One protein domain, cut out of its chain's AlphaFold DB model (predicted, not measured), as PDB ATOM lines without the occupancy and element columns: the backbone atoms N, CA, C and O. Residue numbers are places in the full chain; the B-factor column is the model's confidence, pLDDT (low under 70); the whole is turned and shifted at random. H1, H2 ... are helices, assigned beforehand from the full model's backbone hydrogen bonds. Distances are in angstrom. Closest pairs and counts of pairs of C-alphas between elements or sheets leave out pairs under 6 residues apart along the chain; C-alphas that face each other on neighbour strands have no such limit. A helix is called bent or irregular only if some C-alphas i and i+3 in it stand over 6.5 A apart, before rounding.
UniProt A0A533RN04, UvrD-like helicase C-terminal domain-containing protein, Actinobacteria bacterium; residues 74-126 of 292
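Overview. This is residues 74 to 126 of the 292 residues of the protein "UvrD-like helicase C-terminal domain-containing protein" of Actinobacteria bacterium (UniProt A0A533RN04). Two helices meet in a skewed pair, the first half of H1 packed on H2, and the long loop of residues 90 to 103 folds back from the end of H1 to the start of H2. After H2, residues 118 to 126 fold back toward its start. The printed part has 53 residues with two named helices, H1 then H2, and no named strand; its class is all helix. It is compact, with a radius of gyration of the C-alphas of 10.4 A, and elongated, spanning 30 by 19 by 15 A.

Arrangement. Look first at H1, residues 74 to 89, which touches H2, residues 104 to 117, with residues 74 to 81 alone. Their closest C-alphas, those of Ala 77 and Leu 111, are 4.8 A apart. They run the same way at a steep tilt of 60 degrees. Every O i to N i+4 pair is within hydrogen-bond range in H1, and 8 of 10 in H2.

Along the chain. Find C-alpha 74 at (135.073, 141.634, 111.307); from there H1 runs 22.6 A to C-alpha 89. H2 runs 19.2 A to C-alpha 117 at (141.838, 147.663, 103.229); it is irregular, with C-alphas 106 and 109 7.3 A apart.

Size, cuts and confidence. The C-alphas farthest apart, of Gly 91 and Arg 106, are 30.0 A apart. The printed part has no cut; the link from H1 to H2 is long, and no printed residue is under 70 in pLDDT.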
ATOM      1  N   GLU A  74     134.616 141.183 112.629       93.81
ATOM      2  CA  GLU A  74     135.073 141.634 111.307       93.81
ATOM      3  C   GLU A  74     134.085 142.634 110.695       93.81
ATOM      4  O   GLU A  74     134.479 143.734 110.314       93.81
ATOM      5  N   ALA A  75     132.785 142.316 110.714       96.25
ATOM      6  CA  ALA A  75     131.744 143.222 110.231       96.25
ATOM      7  C   ALA A  75     131.676 144.521 111.054       96.25
ATOM      8  O   ALA A  75     131.403 145.590 110.510       96.25
ATOM      9  N   GLU A  76     131.928 144.453 112.369       96.25
ATOM     10  CA  GLU A  76     132.028 145.645 113.219       96.25
ATOM     11  C   GLU A  76     133.215 146.521 112.797       96.25
ATOM     12  O   GLU A  76     133.054 147.732 112.639       96.25
ATOM     13  N   ALA A  77     134.385 145.924 112.558       96.44
ATOM     14  CA  ALA A  77     135.572 146.643 112.101       96.44
ATOM     15  C   ALA A  77     135.366 147.315 110.729       96.44
ATOM     16  O   ALA A  77     135.758 148.470 110.547       96.44
ATOM     17  N   GLU A  78     134.715 146.634 109.784       96.69
ATOM     18  CA  GLU A  78     134.348 147.197 108.478       96.69
ATOM     19  C   GLU A  78     133.362 148.365 108.615       96.69
ATOM     20  O   GLU A  78     133.576 149.433 108.038       96.69
ATOM     21  N   ALA A  79     132.319 148.207 109.438       96.88
ATOM     22  CA  ALA A  79     131.333 149.257 109.685       96.88
ATOM     23  C   ALA A  79     131.956 150.503 110.337       96.88
ATOM     24  O   ALA A  79     131.540 151.630 110.043       96.88
ATOM     25  N   VAL A  80     132.961 150.314 111.202       96.94
ATOM     26  CA  VAL A  80     133.764 151.402 111.777       96.94
ATOM     27  C   VAL A  80     134.625 152.069 110.703       96.94
ATOM     28  O   VAL A  80     134.650 153.296 110.636       96.94
ATOM     29  N   ALA A  81     135.300 151.303 109.841       96.81
ATOM     30  CA  ALA A  81     136.104 151.857 108.749       96.81
ATOM     31  C   ALA A  81     135.261 152.717 107.792       96.81
ATOM     32  O   ALA A  81     135.658 153.832 107.447       96.81
ATOM     33  N   GLU A  82     134.066 152.249 107.429       96.75
ATOM     34  CA  GLU A  82     133.113 153.010 106.620       96.75
ATOM     35  C   GLU A  82     132.666 154.303 107.323       96.75
ATOM     36  O   GLU A  82     132.659 155.371 106.706       96.75
ATOM     37  N   ALA A  83     132.341 154.238 108.620       96.00
ATOM     38  CA  ALA A  83     131.955 155.418 109.395       96.00
ATOM     39  C   ALA A  83     133.082 156.464 109.431       96.00
ATOM     40  O   ALA A  83     132.845 157.650 109.201       96.00
ATOM     41  N   VAL A  84     134.325 156.025 109.649       96.31
ATOM     42  CA  VAL A  84     135.512 156.892 109.649       96.31
ATOM     43  C   VAL A  84     135.728 157.551 108.284       96.31
ATOM     44  O   VAL A  84     135.993 158.753 108.233       96.31
ATOM     45  N   LEU A  85     135.584 156.810 107.180       96.00
ATOM     46  CA  LEU A  85     135.637 157.386 105.830       96.00
ATOM     47  C   LEU A  85     134.544 158.437 105.619       96.00
ATOM     48  O   LEU A  85     134.839 159.506 105.087       96.00
ATOM     49  N   GLY A  86     133.314 158.163 106.059       94.56
ATOM     50  CA  GLY A  86     132.206 159.117 105.986       94.56
ATOM     51  C   GLY A  86     132.489 160.411 106.755       94.56
ATOM     52  O   GLY A  86     132.280 161.502 106.228       94.56
ATOM     53  N   ILE A  87     133.042 160.293 107.964       93.38
ATOM     54  CA  ILE A  87     133.462 161.427 108.801       93.38
ATOM     55  C   ILE A  87     134.593 162.218 108.132       93.38
ATOM     56  O   ILE A  87     134.561 163.444 108.088       93.38
ATOM     57  N   CYS A  88     135.586 161.545 107.551       93.50
ATOM     58  CA  CYS A  88     136.676 162.239 106.866       93.50
ATOM     59  C   CYS A  88     136.189 162.933 105.582       93.50
ATOM     60  O   CYS A  88     136.622 164.039 105.260       93.50
ATOM     61  N   ALA A  89     135.249 162.315 104.862       93.75
ATOM     62  CA  ALA A  89     134.637 162.885 103.667       93.75
ATOM     63  C   ALA A  89     133.778 164.129 103.963       93.75
ATOM     64  O   ALA A  89     133.611 164.964 103.075       93.75
ATOM     65  N   SER A  90     133.273 164.291 105.193       91.12
ATOM     66  CA  SER A  90     132.554 165.501 105.619       91.12
ATOM     67  C   SER A  90     133.478 166.673 105.986       91.12
ATOM     68  O   SER A  90     132.992 167.770 106.258       91.12
ATOM     69  N   GLY A  91     134.800 166.473 105.927       91.69
ATOM     70  CA  GLY A  91     135.810 167.512 106.131       91.69
ATOM     71  C   GLY A  91     136.517 167.467 107.486       91.69
ATOM     72  O   GLY A  91     137.394 168.297 107.718       91.69
ATOM     73  N   ILE A  92     136.181 166.512 108.359       90.81
ATOM     74  CA  ILE A  92     136.870 166.316 109.643       90.81
ATOM     75  C   ILE A  92     138.237 165.673 109.383       90.81
ATOM     76  O   ILE A  92     138.343 164.686 108.648       90.81
ATOM     77  N   ALA A  93     139.307 166.222 109.961       90.19
ATOM     78  CA  ALA A  93     140.638 165.674 109.734       90.19
ATOM     79  C   ALA A  93     140.776 164.299 110.419       90.19
ATOM     80  O   ALA A  93     140.313 164.138 111.546       90.19
ATOM     81  N   PRO A  94     141.498 163.319 109.834       89.19
ATOM     82  CA  PRO A  94     141.685 162.006 110.460       89.19
ATOM     83  C   PRO A  94     142.221 162.071 111.899       89.19
ATOM     84  O   PRO A  94     141.826 161.273 112.737       89.19
ATOM     85  N   SER A  95     143.074 163.055 112.207       85.88
ATOM     86  CA  SER A  95     143.630 163.277 113.552       85.88
ATOM     87  C   SER A  95     142.614 163.734 114.603       85.88
ATOM     88  O   SER A  95     142.945 163.753 115.787       85.88
ATOM     89  N   GLU A  96     141.411 164.113 114.182       90.00
ATOM     90  CA  GLU A  96     140.287 164.490 115.047       90.00
ATOM     91  C   GLU A  96     139.314 163.320 115.262       90.00
ATOM     92  O   GLU A  96     138.379 163.429 116.050       90.00
ATOM     93  N   VAL A  97     139.546 162.181 114.599       91.62
ATOM     94  CA  VAL A  97     138.724 160.976 114.724       91.62
ATOM     95  C   VAL A  97     139.381 159.994 115.690       91.62
ATOM     96  O   VAL A  97     140.566 159.665 115.564       91.62
ATOM     97  N   ALA A  98     138.593 159.498 116.645       92.12
ATOM     98  CA  ALA A  98     139.011 158.477 117.595       92.12
ATOM     99  C   ALA A  98     138.041 157.288 117.602       92.12
ATOM    100  O   ALA A  98     136.827 157.475 117.676       92.12
ATOM    101  N   VAL A  99     138.585 156.073 117.582       92.94
ATOM    102  CA  VAL A  99     137.863 154.821 117.823       92.94
ATOM    103  C   VAL A  99     138.222 154.325 119.216       92.94
ATOM    104  O   VAL A  99     139.386 154.324 119.608       92.94
ATOM    105  N   LEU A 100     137.211 153.945 119.995       91.56
ATOM    106  CA  LEU A 100     137.374 153.552 121.389       91.56
ATOM    107  C   LEU A 100     136.754 152.178 121.613       91.56
ATOM    108  O   LEU A 100     135.549 151.995 121.456       91.56
ATOM    109  N   TYR A 101     137.572 151.234 122.074       87.44
ATOM    110  CA  TYR A 101     137.109 149.949 122.587       87.44
ATOM    111  C   TYR A 101     137.348 149.858 124.086       87.44
ATOM    112  O   TYR A 101     138.363 150.316 124.607       87.44
ATOM    113  N   ARG A 102     136.456 149.153 124.788       82.69
ATOM    114  CA  ARG A 102     136.684 148.797 126.196       82.69
ATOM    115  C   ARG A 102     137.879 147.851 126.368       82.69
ATOM    116  O   ARG A 102     138.567 147.914 127.381       82.69
ATOM    117  N   ALA A 103     138.096 146.962 125.400       79.69
ATOM    118  CA  ALA A 103     139.193 145.995 125.374       79.69
ATOM    119  C   ALA A 103     139.912 146.062 124.011       79.69
ATOM    120  O   ALA A 103     139.747 145.157 123.191       79.69
ATOM    121  N   PRO A 104     140.694 147.124 123.738       81.94
ATOM    122  CA  PRO A 104     141.215 147.412 122.397       81.94
ATOM    123  C   PRO A 104     142.116 146.301 121.855       81.94
ATOM    124  O   PRO A 104     142.057 145.989 120.672       81.94
ATOM    125  N   ALA A 105     142.870 145.614 122.721       78.12
ATOM    126  CA  ALA A 105     143.728 144.496 122.324       78.12
ATOM    127  C   ALA A 105     142.966 143.338 121.655       78.12
ATOM    128  O   ALA A 105     143.547 142.630 120.837       78.12
ATOM    129  N   ARG A 106     141.683 143.143 121.992       82.81
ATOM    130  CA  ARG A 106     140.843 142.117 121.364       82.81
ATOM    131  C   ARG A 106     140.541 142.476 119.908       82.81
ATOM    132  O   ARG A 106     140.744 141.638 119.048       82.81
ATOM    133  N   HIS A 107     140.141 143.725 119.676       88.38
ATOM    134  CA  HIS A 107     139.592 144.203 118.403       88.38
ATOM    135  C   HIS A 107     140.642 144.768 117.437       88.38
ATOM    136  O   HIS A 107     140.375 144.947 116.250       88.38
ATOM    137  N   ALA A 108     141.854 145.047 117.925       86.56
ATOM    138  CA  ALA A 108     142.873 145.747 117.153       86.56
ATOM    139  C   ALA A 108     143.295 145.020 115.872       86.56
ATOM    140  O   ALA A 108     143.597 145.686 114.889       86.56
ATOM    141  N   ALA A 109     143.310 143.684 115.854       86.88
ATOM    142  CA  ALA A 109     143.685 142.936 114.655       86.88
ATOM    143  C   ALA A 109     142.652 143.107 113.529       86.88
ATOM    144  O   ALA A 109     143.032 143.434 112.405       86.88
ATOM    145  N   ALA A 110     141.363 142.942 113.844       93.50
ATOM    146  CA  ALA A 110     140.274 143.133 112.889       93.50
ATOM    147  C   ALA A 110     140.210 144.590 112.404       93.50
ATOM    148  O   ALA A 110     140.165 144.840 111.202       93.50
ATOM    149  N   LEU A 111     140.321 145.560 113.322       94.50
ATOM    150  CA  LEU A 111     140.309 146.978 112.959       94.50
ATOM    151  C   LEU A 111     141.527 147.378 112.112       94.50
ATOM    152  O   LEU A 111     141.380 148.109 111.135       94.50
ATOM    153  N   ALA A 112     142.725 146.885 112.441       90.94
ATOM    154  CA  ALA A 112     143.926 147.130 111.642       90.94
ATOM    155  C   ALA A 112     143.799 146.574 110.223       90.94
ATOM    156  O   ALA A 112     144.263 147.215 109.280       90.94
ATOM    157  N   HIS A 113     143.159 145.414 110.068       92.38
ATOM    158  CA  HIS A 113     142.878 144.846 108.758       92.38
ATOM    159  C   HIS A 113     141.895 145.720 107.966       92.38
ATOM    160  O   HIS A 113     142.257 146.183 106.886       92.38
ATOM    161  N   ALA A 114     140.729 146.041 108.537       96.88
ATOM    162  CA  ALA A 114     139.711 146.862 107.880       96.88
ATOM    163  C   ALA A 114     140.236 148.257 107.490       96.88
ATOM    164  O   ALA A 114     140.001 148.740 106.384       96.88
ATOM    165  N   PHE A 115     141.017 148.900 108.363       95.94
ATOM    166  CA  PHE A 115     141.644 150.188 108.056       95.94
ATOM    167  C   PHE A 115     142.689 150.086 106.944       95.94
ATOM    168  O   PHE A 115     142.754 150.975 106.096       95.94
ATOM    169  N   ALA A 116     143.487 149.016 106.917       92.56
ATOM    170  CA  ALA A 116     144.445 148.795 105.841       92.56
ATOM    171  C   ALA A 116     143.745 148.602 104.487       92.56
ATOM    172  O   ALA A 116     144.192 149.179 103.496       92.56
ATOM    173  N   GLU A 117     142.640 147.852 104.446       96.19
ATOM    174  CA  GLU A 117     141.838 147.663 103.229       96.19
ATOM    175  C   GLU A 117     141.166 148.961 102.763       96.19
ATOM    176  O   GLU A 117     141.170 149.271 101.572       96.19
ATOM    177  N   ALA A 118     140.671 149.768 103.704       94.31
ATOM    178  CA  ALA A 118     140.075 151.073 103.434       94.31
ATOM    179  C   ALA A 118     141.104 152.184 103.124       94.31
ATOM    180  O   ALA A 118     140.720 153.313 102.813       94.31
ATOM    181  N   GLY A 119     142.410 151.907 103.227       93.12
ATOM    182  CA  GLY A 119     143.471 152.902 103.032       93.12
ATOM    183  C   GLY A 119     143.558 153.962 104.142       93.12
ATOM    184  O   GLY A 119     144.133 155.033 103.934       93.12
ATOM    185  N   ILE A 120     143.003 153.680 105.321       93.19
ATOM    186  CA  ILE A 120     142.984 154.571 106.481       93.19
ATOM    187  C   ILE A 120     144.284 154.399 107.267       93.19
ATOM    188  O   ILE A 120     144.613 153.330 107.782       93.19
ATOM    189  N   ALA A 121     145.031 155.487 107.411       88.94
ATOM    190  CA  ALA A 121     146.184 155.517 108.294       88.94
ATOM    191  C   ALA A 121     145.719 155.688 109.750       88.94
ATOM    192  O   ALA A 121     145.086 156.692 110.069       88.94
ATOM    193  N   ALA A 122     146.066 154.754 110.644       85.69
ATOM    194  CA  ALA A 122     145.699 154.845 112.060       85.69
ATOM    195  C   ALA A 122     146.834 154.503 113.025       85.69
ATOM    196  O   ALA A 122     147.710 153.686 112.726       85.69
ATOM    197  N   ASP A 123     146.824 155.144 114.187       84.56
ATOM    198  CA  ASP A 123     147.684 154.836 115.324       84.56
ATOM    199  C   ASP A 123     146.871 154.051 116.362       84.56
ATOM    200  O   ASP A 123     145.899 154.573 116.898       84.56
ATOM    201  N   PHE A 124     147.286 152.809 116.636       81.31
ATOM    202  CA  PHE A 124     146.630 151.922 117.598       81.31
ATOM    203  C   PHE A 124     147.247 152.077 118.995       81.31
ATOM    204  O   PHE A 124     148.428 151.778 119.198       81.31
ATOM    205  N   ASP A 125     146.443 152.487 119.971       76.12
ATOM    206  CA  ASP A 125     146.796 152.628 121.387       76.12
ATOM    207  C   ASP A 125     146.552 151.305 122.132       76.12
ATOM    208  O   ASP A 125     145.866 151.230 123.153       76.12
ATOM    209  N   THR A 126     147.099 150.212 121.590       71.81
ATOM    210  CA  THR A 126     147.096 148.921 122.282       71.81
ATOM    211  C   THR A 126     148.389 148.735 123.068       71.81
ATOM    212  O   THR A 126     149.479 148.950 122.528       71.81
TER     213      THR A 126